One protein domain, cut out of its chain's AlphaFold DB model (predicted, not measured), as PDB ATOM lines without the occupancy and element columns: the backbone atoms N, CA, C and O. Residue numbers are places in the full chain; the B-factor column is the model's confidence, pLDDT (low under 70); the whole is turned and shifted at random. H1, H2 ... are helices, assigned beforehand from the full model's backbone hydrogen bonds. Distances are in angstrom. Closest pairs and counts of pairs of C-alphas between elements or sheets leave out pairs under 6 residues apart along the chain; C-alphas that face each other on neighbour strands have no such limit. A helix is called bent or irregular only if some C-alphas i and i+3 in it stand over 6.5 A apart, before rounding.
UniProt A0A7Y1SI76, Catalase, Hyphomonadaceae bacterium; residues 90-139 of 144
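AT A GLANCE: This is residues 90 to 139 of the 144 residues of the protein "Catalase" of Hyphomonadaceae bacterium (UniProt A0A7Y1SI76). A loose, open hairpin-like course of chain: the short helix H1 sits at one end, a long unnamed stretch leads away from it and swings out in a loop, and the longer helix H2 folds back along the near part of that stretch. Residues 108 to 113 stick out at the turn, and the last residues, 134 to 139, leave H2 and turn back to pack on the stretch near Lys 100 and Met 101. The printed part has 50 residues with two named helices, H1 then H2, and no named strand; the class is all helix, with 25 of the 50 residues in the helices. The whole is loose, with a radius of gyration of the C-alphas of 12.8 A, and only just flat, spanning 38 by 24 by 13 A.

IN THESE COORDINATES: H1 is residues 91 to 99, 9.9 A from first to last C-alpha, and begins with C-alpha 91 at (11.476, 44.242, -23.383). It is neither bent nor irregular, but only just: C-alphas 96 and 99 are 6.5 A apart. Residues 100 to 117 hold no named element. H2 is residues 118 to 133, 23.1 A long, from C-alpha 118 at (34.161, 18.605, -12.512) to C-alpha 133 at (17.973, 24.376, -27.931).

HOW THE PARTS SIT: H1 and H2 are apart, with no C-alpha of the one within 8 A of the other. Along H1 the x of the C-alphas goes from 11.476 at Ala 91 to 17.844 at Glu 99; along H2 it goes from 34.161 at Pro 118 to 17.973 at Glu 133. In the backbones, 4 of 5 O i to N i+4 pairs of H1 and 11 of 12 of H2 are within hydrogen-bond range.

THE WHOLE: The C-alphas of Asp 90 and Glu 116, the two farthest apart, are 39.1 A from each other. The printed part has no cut, and the link from H1 to H2, 18 residues, is long. Residues 108 to 113 stand free. The mean pLDDT of the printed part is 90.6, and no printed residue is under 70.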
ATOM      1  N   ASP A  90      14.449  48.077 -22.576       92.00
ATOM      2  CA  ASP A  90      13.070  47.698 -22.881       92.00
ATOM      3  C   ASP A  90      12.951  46.194 -23.204       92.00
ATOM      4  O   ASP A  90      13.944  45.492 -23.397       92.00
ATOM      5  N   ALA A  91      11.721  45.676 -23.235       89.62
ATOM      6  CA  ALA A  91      11.476  44.242 -23.383       89.62
ATOM      7  C   ALA A  91      11.999  43.655 -24.709       89.62
ATOM      8  O   ALA A  91      12.399  42.489 -24.755       89.62
ATOM      9  N   GLU A  92      11.997  44.434 -25.793       90.75
ATOM     10  CA  GLU A  92      12.502  43.985 -27.094       90.75
ATOM     11  C   GLU A  92      14.027  43.871 -27.047       90.75
ATOM     12  O   GLU A  92      14.591  42.808 -27.320       90.75
ATOM     13  N   GLN A  93      14.692  44.922 -26.574       90.56
ATOM     14  CA  GLN A  93      16.137  44.954 -26.404       90.56
ATOM     15  C   GLN A  93      16.635  43.914 -25.393       90.56
ATOM     16  O   GLN A  93      17.685  43.311 -25.617       90.56
ATOM     17  N   GLN A  94      15.903  43.670 -24.302       89.25
ATOM     18  CA  GLN A  94      16.213  42.599 -23.350       89.25
ATOM     19  C   GLN A  94      16.173  41.231 -24.034       89.25
ATOM     20  O   GLN A  94      17.120  40.451 -23.909       89.25
ATOM     21  N   ARG A  95      15.119  40.951 -24.808       88.56
ATOM     22  CA  ARG A  95      14.985  39.686 -25.535       88.56
ATOM     23  C   ARG A  95      16.147  39.464 -26.498       88.56
ATOM     24  O   ARG A  95      16.717  38.373 -26.549       88.56
ATOM     25  N   GLU A  96      16.483  40.476 -27.287       85.19
ATOM     26  CA  GLU A  96      17.488  40.354 -28.344       85.19
ATOM     27  C   GLU A  96      18.919  40.314 -27.808       85.19
ATOM     28  O   GLU A  96      19.718  39.484 -28.253       85.19
ATOM     29  N   ASN A  97      19.229  41.175 -26.837       83.19
ATOM     30  CA  ASN A  97      20.601  41.414 -26.395       83.19
ATOM     31  C   ASN A  97      20.975  40.671 -25.110       83.19
ATOM     32  O   ASN A  97      22.162  40.481 -24.860       83.19
ATOM     33  N   ILE A  98      20.002  40.250 -24.296       85.38
ATOM     34  CA  ILE A  98      20.255  39.630 -22.986       85.38
ATOM     35  C   ILE A  98      19.745  38.186 -22.964       85.38
ATOM     36  O   ILE A  98      20.534  37.260 -22.794       85.38
ATOM     37  N   GLU A  99      18.449  37.954 -23.192       87.00
ATOM     38  CA  GLU A  99      17.844  36.615 -23.056       87.00
ATOM     39  C   GLU A  99      18.380  35.611 -24.083       87.00
ATOM     40  O   GLU A  99      18.594  34.426 -23.786       87.00
ATOM     41  N   LYS A 100      18.603  36.088 -25.312       88.00
ATOM     42  CA  LYS A 100      19.212  35.295 -26.377       88.00
ATOM     43  C   LYS A 100      20.724  35.177 -26.232       88.00
ATOM     44  O   LYS A 100      21.298  34.386 -26.962       88.00
ATOM     45  N   MET A 101      21.395  35.897 -25.338       88.44
ATOM     46  CA  MET A 101      22.845  35.764 -25.193       88.44
ATOM     47  C   MET A 101      23.218  34.466 -24.457       88.44
ATOM     48  O   MET A 101      22.543  34.023 -23.523       88.44
ATOM     49  N   SER A 102      24.313  33.834 -24.882       86.88
ATOM     50  CA  SER A 102      24.878  32.656 -24.218       86.88
ATOM     51  C   SER A 102      26.014  33.039 -23.263       86.88
ATOM     52  O   SER A 102      27.024  33.595 -23.684       86.88
ATOM     53  N   TYR A 103      25.882  32.698 -21.976       88.81
ATOM     54  CA  TYR A 103      26.869  32.999 -20.926       88.81
ATOM     55  C   TYR A 103      27.616  31.738 -20.472       88.81
ATOM     56  O   TYR A 103      27.496  31.300 -19.327       88.81
ATOM     57  N   ASN A 104      28.359  31.105 -21.383       91.19
ATOM     58  CA  ASN A 104      29.111  29.893 -21.060       91.19
ATOM     59  C   ASN A 104      30.361  30.233 -20.213       91.19
ATOM     60  O   ASN A 104      31.198  31.014 -20.666       91.19
ATOM     61  N   PRO A 105      30.539  29.632 -19.017       91.81
ATOM     62  CA  PRO A 105      31.661  29.937 -18.120       91.81
ATOM     63  C   PRO A 105      33.044  29.527 -18.658       91.81
ATOM     64  O   PRO A 105      34.050  29.852 -18.035       91.81
ATOM     65  N   TRP A 106      33.107  28.819 -19.789       91.19
ATOM     66  CA  TRP A 106      34.353  28.461 -20.479       91.19
ATOM     67  C   TRP A 106      34.780  29.456 -21.562       91.19
ATOM     68  O   TRP A 106      35.837  29.274 -22.166       91.19
ATOM     69  N   LEU A 107      33.998  30.511 -21.804       89.62
ATOM     70  CA  LEU A 107      34.408  31.629 -22.656       89.62
ATOM     71  C   LEU A 107      35.350  32.546 -21.867       89.62
ATOM     72  O   LEU A 107      34.939  33.562 -21.310       89.62
ATOM     73  N   LEU A 108      36.613  32.131 -21.767       90.00
ATOM     74  CA  LEU A 108      37.649  32.810 -20.991       90.00
ATOM     75  C   LEU A 108      38.528  33.694 -21.878       90.00
ATOM     76  O   LEU A 108      38.792  33.374 -23.034       90.00
ATOM     77  N   THR A 109      39.015  34.796 -21.310       87.94
ATOM     78  CA  THR A 109      39.998  35.672 -21.961       87.94
ATOM     79  C   THR A 109      41.430  35.233 -21.647       87.94
ATOM     80  O   THR A 109      41.683  34.510 -20.677       87.94
ATOM     81  N   LYS A 110      42.393  35.706 -22.443       88.44
ATOM     82  CA  LYS A 110      43.821  35.426 -22.256       88.44
ATOM     83  C   LYS A 110      44.262  35.743 -20.821       88.44
ATOM     84  O   LYS A 110      44.014  36.827 -20.305       88.44
ATOM     85  N   GLY A 111      44.971  34.799 -20.201       90.56
ATOM     86  CA  GLY A 111      45.442  34.911 -18.816       90.56
ATOM     87  C   GLY A 111      44.469  34.351 -17.774       90.56
ATOM     88  O   GLY A 111      44.822  34.293 -16.595       90.56
ATOM     89  N   ILE A 112      43.284  33.884 -18.179       93.12
ATOM     90  CA  ILE A 112      42.345  33.152 -17.325       93.12
ATOM     91  C   ILE A 112      42.136  31.754 -17.908       93.12
ATOM     92  O   ILE A 112      41.884  31.590 -19.094       93.12
ATOM     93  N   GLU A 113      42.243  30.745 -17.050       93.44
ATOM     94  CA  GLU A 113      42.085  29.334 -17.398       93.44
ATOM     95  C   GLU A 113      41.124  28.699 -16.392       93.44
ATOM     96  O   GLU A 113      41.068  29.128 -15.233       93.44
ATOM     97  N   ALA A 114      40.362  27.704 -16.845       94.44
ATOM     98  CA  ALA A 114      39.471  26.932 -15.990       94.44
ATOM     99  C   ALA A 114      40.279  26.045 -15.027       94.44
ATOM    100  O   ALA A 114      41.392  25.625 -15.350       94.44
ATOM    101  N   SER A 115      39.714  25.770 -13.851       94.69
ATOM    102  CA  SER A 115      40.202  24.711 -12.964       94.69
ATOM    103  C   SER A 115      39.762  23.330 -13.455       94.69
ATOM    104  O   SER A 115      39.012  23.217 -14.429       94.69
ATOM    105  N   GLU A 116      40.192  22.281 -12.753       94.94
ATOM    106  CA  GLU A 116      39.767  20.906 -13.023       94.94
ATOM    107  C   GLU A 116      38.466  20.542 -12.283       94.94
ATOM    108  O   GLU A 116      38.069  19.374 -12.263       94.94
ATOM    109  N   ASP A 117      37.758  21.543 -11.742       96.38
ATOM    110  CA  ASP A 117      36.443  21.394 -11.119       96.38
ATOM    111  C   ASP A 117      35.490  20.627 -12.066       96.38
ATOM    112  O   ASP A 117      35.159  21.105 -13.166       96.38
ATOM    113  N   PRO A 118      35.013  19.432 -11.667       96.06
ATOM    114  CA  PRO A 118      34.161  18.605 -12.512       96.06
ATOM    115  C   PRO A 118      32.811  19.271 -12.812       96.06
ATOM    116  O   PRO A 118      32.272  19.090 -13.907       96.06
ATOM    117  N   VAL A 119      32.278  20.081 -11.893       96.56
ATOM    118  CA  VAL A 119      31.061  20.872 -12.108       96.56
ATOM    119  C   VAL A 119      31.325  21.932 -13.171       96.56
ATOM    120  O   VAL A 119      30.532  22.070 -14.107       96.56
ATOM    121  N   LEU A 120      32.450  22.647 -13.086       95.19
ATOM    122  CA  LEU A 120      32.830  23.628 -14.105       95.19
ATOM    123  C   LEU A 120      32.968  22.967 -15.482       95.19
ATOM    124  O   LEU A 120      32.426  23.488 -16.458       95.19
ATOM    125  N   ARG A 121      33.627  21.805 -15.573       94.81
ATOM    126  CA  ARG A 121      33.777  21.050 -16.829       94.81
ATOM    127  C   ARG A 121      32.437  20.651 -17.444       94.81
ATOM    128  O   ARG A 121      32.236  20.860 -18.640       94.81
ATOM    129  N   ILE A 122      31.503  20.130 -16.647       96.19
ATOM    130  CA  ILE A 122      30.171  19.730 -17.134       96.19
ATOM    131  C   ILE A 122      29.359  20.948 -17.599       96.19
ATOM    132  O   ILE A 122      28.671  20.878 -18.622       96.19
ATOM    133  N   ARG A 123      29.474  22.094 -16.907       95.62
ATOM    134  CA  ARG A 123      28.771  23.331 -17.288       95.62
ATOM    135  C   ARG A 123      29.099  23.780 -18.709       95.62
ATOM    136  O   ARG A 123      28.206  24.298 -19.369       95.62
ATOM    137  N   LYS A 124      30.312  23.532 -19.215       93.25
ATOM    138  CA  LYS A 124      30.653  23.834 -20.614       93.25
ATOM    139  C   LYS A 124      29.630  23.238 -21.586       93.25
ATOM    140  O   LYS A 124      29.015  23.968 -22.357       93.25
ATOM    141  N   GLN A 125      29.435  21.923 -21.505       93.19
ATOM    142  CA  GLN A 125      28.566  21.174 -22.414       93.19
ATOM    143  C   GLN A 125      27.089  21.486 -22.159       93.19
ATOM    144  O   GLN A 125      26.319  21.653 -23.101       93.19
ATOM    145  N   ALA A 126      26.689  21.621 -20.891       95.56
ATOM    146  CA  ALA A 126      25.307  21.951 -20.541       95.56
ATOM    147  C   ALA A 126      24.867  23.304 -21.133       95.56
ATOM    148  O   ALA A 126      23.764  23.419 -21.671       95.56
ATOM    149  N   TYR A 127      25.741  24.315 -21.083       92.88
ATOM    150  CA  TYR A 127      25.458  25.628 -21.663       92.88
ATOM    151  C   TYR A 127      25.467  25.589 -23.195       92.88
ATOM    152  O   TYR A 127      24.610  26.222 -23.806       92.88
ATOM    153  N   GLU A 128      26.369  24.828 -23.827       91.81
ATOM    154  CA  GLU A 128      26.373  24.617 -25.286       91.81
ATOM    155  C   GLU A 128      25.055  23.992 -25.776       91.81
ATOM    156  O   GLU A 128      24.451  24.492 -26.727       91.81
ATOM    157  N   ILE A 129      24.562  22.955 -25.087       94.62
ATOM    158  CA  ILE A 129      23.280  22.309 -25.403       94.62
ATOM    159  C   ILE A 129      22.125  23.299 -25.217       94.62
ATOM    160  O   ILE A 129      21.362  23.522 -26.152       94.62
ATOM    161  N   SER A 130      22.015  23.950 -24.054       93.81
ATOM    162  CA  SER A 130      20.940  24.922 -23.794       93.81
ATOM    163  C   SER A 130      20.938  26.077 -24.802       93.81
ATOM    164  O   SER A 130      19.879  26.497 -25.265       93.81
ATOM    165  N   SER A 131      22.123  26.571 -25.175       91.56
ATOM    166  CA  SER A 131      22.294  27.618 -26.185       91.56
ATOM    167  C   SER A 131      21.726  27.183 -27.536       91.56
ATOM    168  O   SER A 131      21.020  27.958 -28.178       91.56
ATOM    169  N   LYS A 132      21.999  25.941 -27.954       91.81
ATOM    170  CA  LYS A 132      21.473  25.371 -29.198       91.81
ATOM    171  C   LYS A 132      19.952  25.213 -29.149       91.81
ATOM    172  O   LYS A 132      19.279  25.653 -30.073       91.81
ATOM    173  N   GLU A 133      19.415  24.638 -28.073       94.25
ATOM    174  CA  GLU A 133      17.973  24.376 -27.931       94.25
ATOM    175  C   GLU A 133      17.138  25.666 -27.883       94.25
ATOM    176  O   GLU A 133      16.043  25.720 -28.436       94.25
ATOM    177  N   ARG A 134      17.654  26.739 -27.267       92.19
ATOM    178  CA  ARG A 134      16.958  28.038 -27.196       92.19
ATOM    179  C   ARG A 134      17.194  28.945 -28.407       92.19
ATOM    180  O   ARG A 134      16.649  30.046 -28.438       92.19
ATOM    181  N   GLY A 135      18.029  28.535 -29.366       90.38
ATOM    182  CA  GLY A 135      18.429  29.389 -30.489       90.38
ATOM    183  C   GLY A 135      19.138  30.669 -30.033       90.38
ATOM    184  O   GLY A 135      18.848  31.753 -30.536       90.38
ATOM    185  N   ALA A 136      20.013  30.555 -29.030       88.50
ATOM    186  CA  ALA A 136      20.741  31.686 -28.472       88.50
ATOM    187  C   ALA A 136      21.782  32.245 -29.460       88.50
ATOM    188  O   ALA A 136      22.450  31.505 -30.186       88.50
ATOM    189  N   ASN A 137      21.946  33.564 -29.435       85.12
ATOM    190  CA  ASN A 137      23.007  34.297 -30.101       85.12
ATOM    191  C   ASN A 137      24.365  33.952 -29.472       85.12
ATOM    192  O   ASN A 137      24.493  33.789 -28.251       85.12
ATOM    193  N   ALA A 138      25.398  33.879 -30.311       75.38
ATOM    194  CA  ALA A 138      26.765  33.750 -29.830       75.38
ATOM    195  C   ALA A 138      27.124  34.941 -28.931       75.38
ATOM    196  O   ALA A 138      26.715  36.076 -29.183       75.38
ATOM    197  N   CYS A 139      27.903  34.684 -27.882       70.62
ATOM    198  CA  CYS A 139      28.473  35.762 -27.089       70.62
ATOM    199  C   CYS A 139      29.405  36.584 -27.996       70.62
ATOM    200  O   CYS A 139      30.305  35.999 -28.598       70.62
TER     201      CYS A 139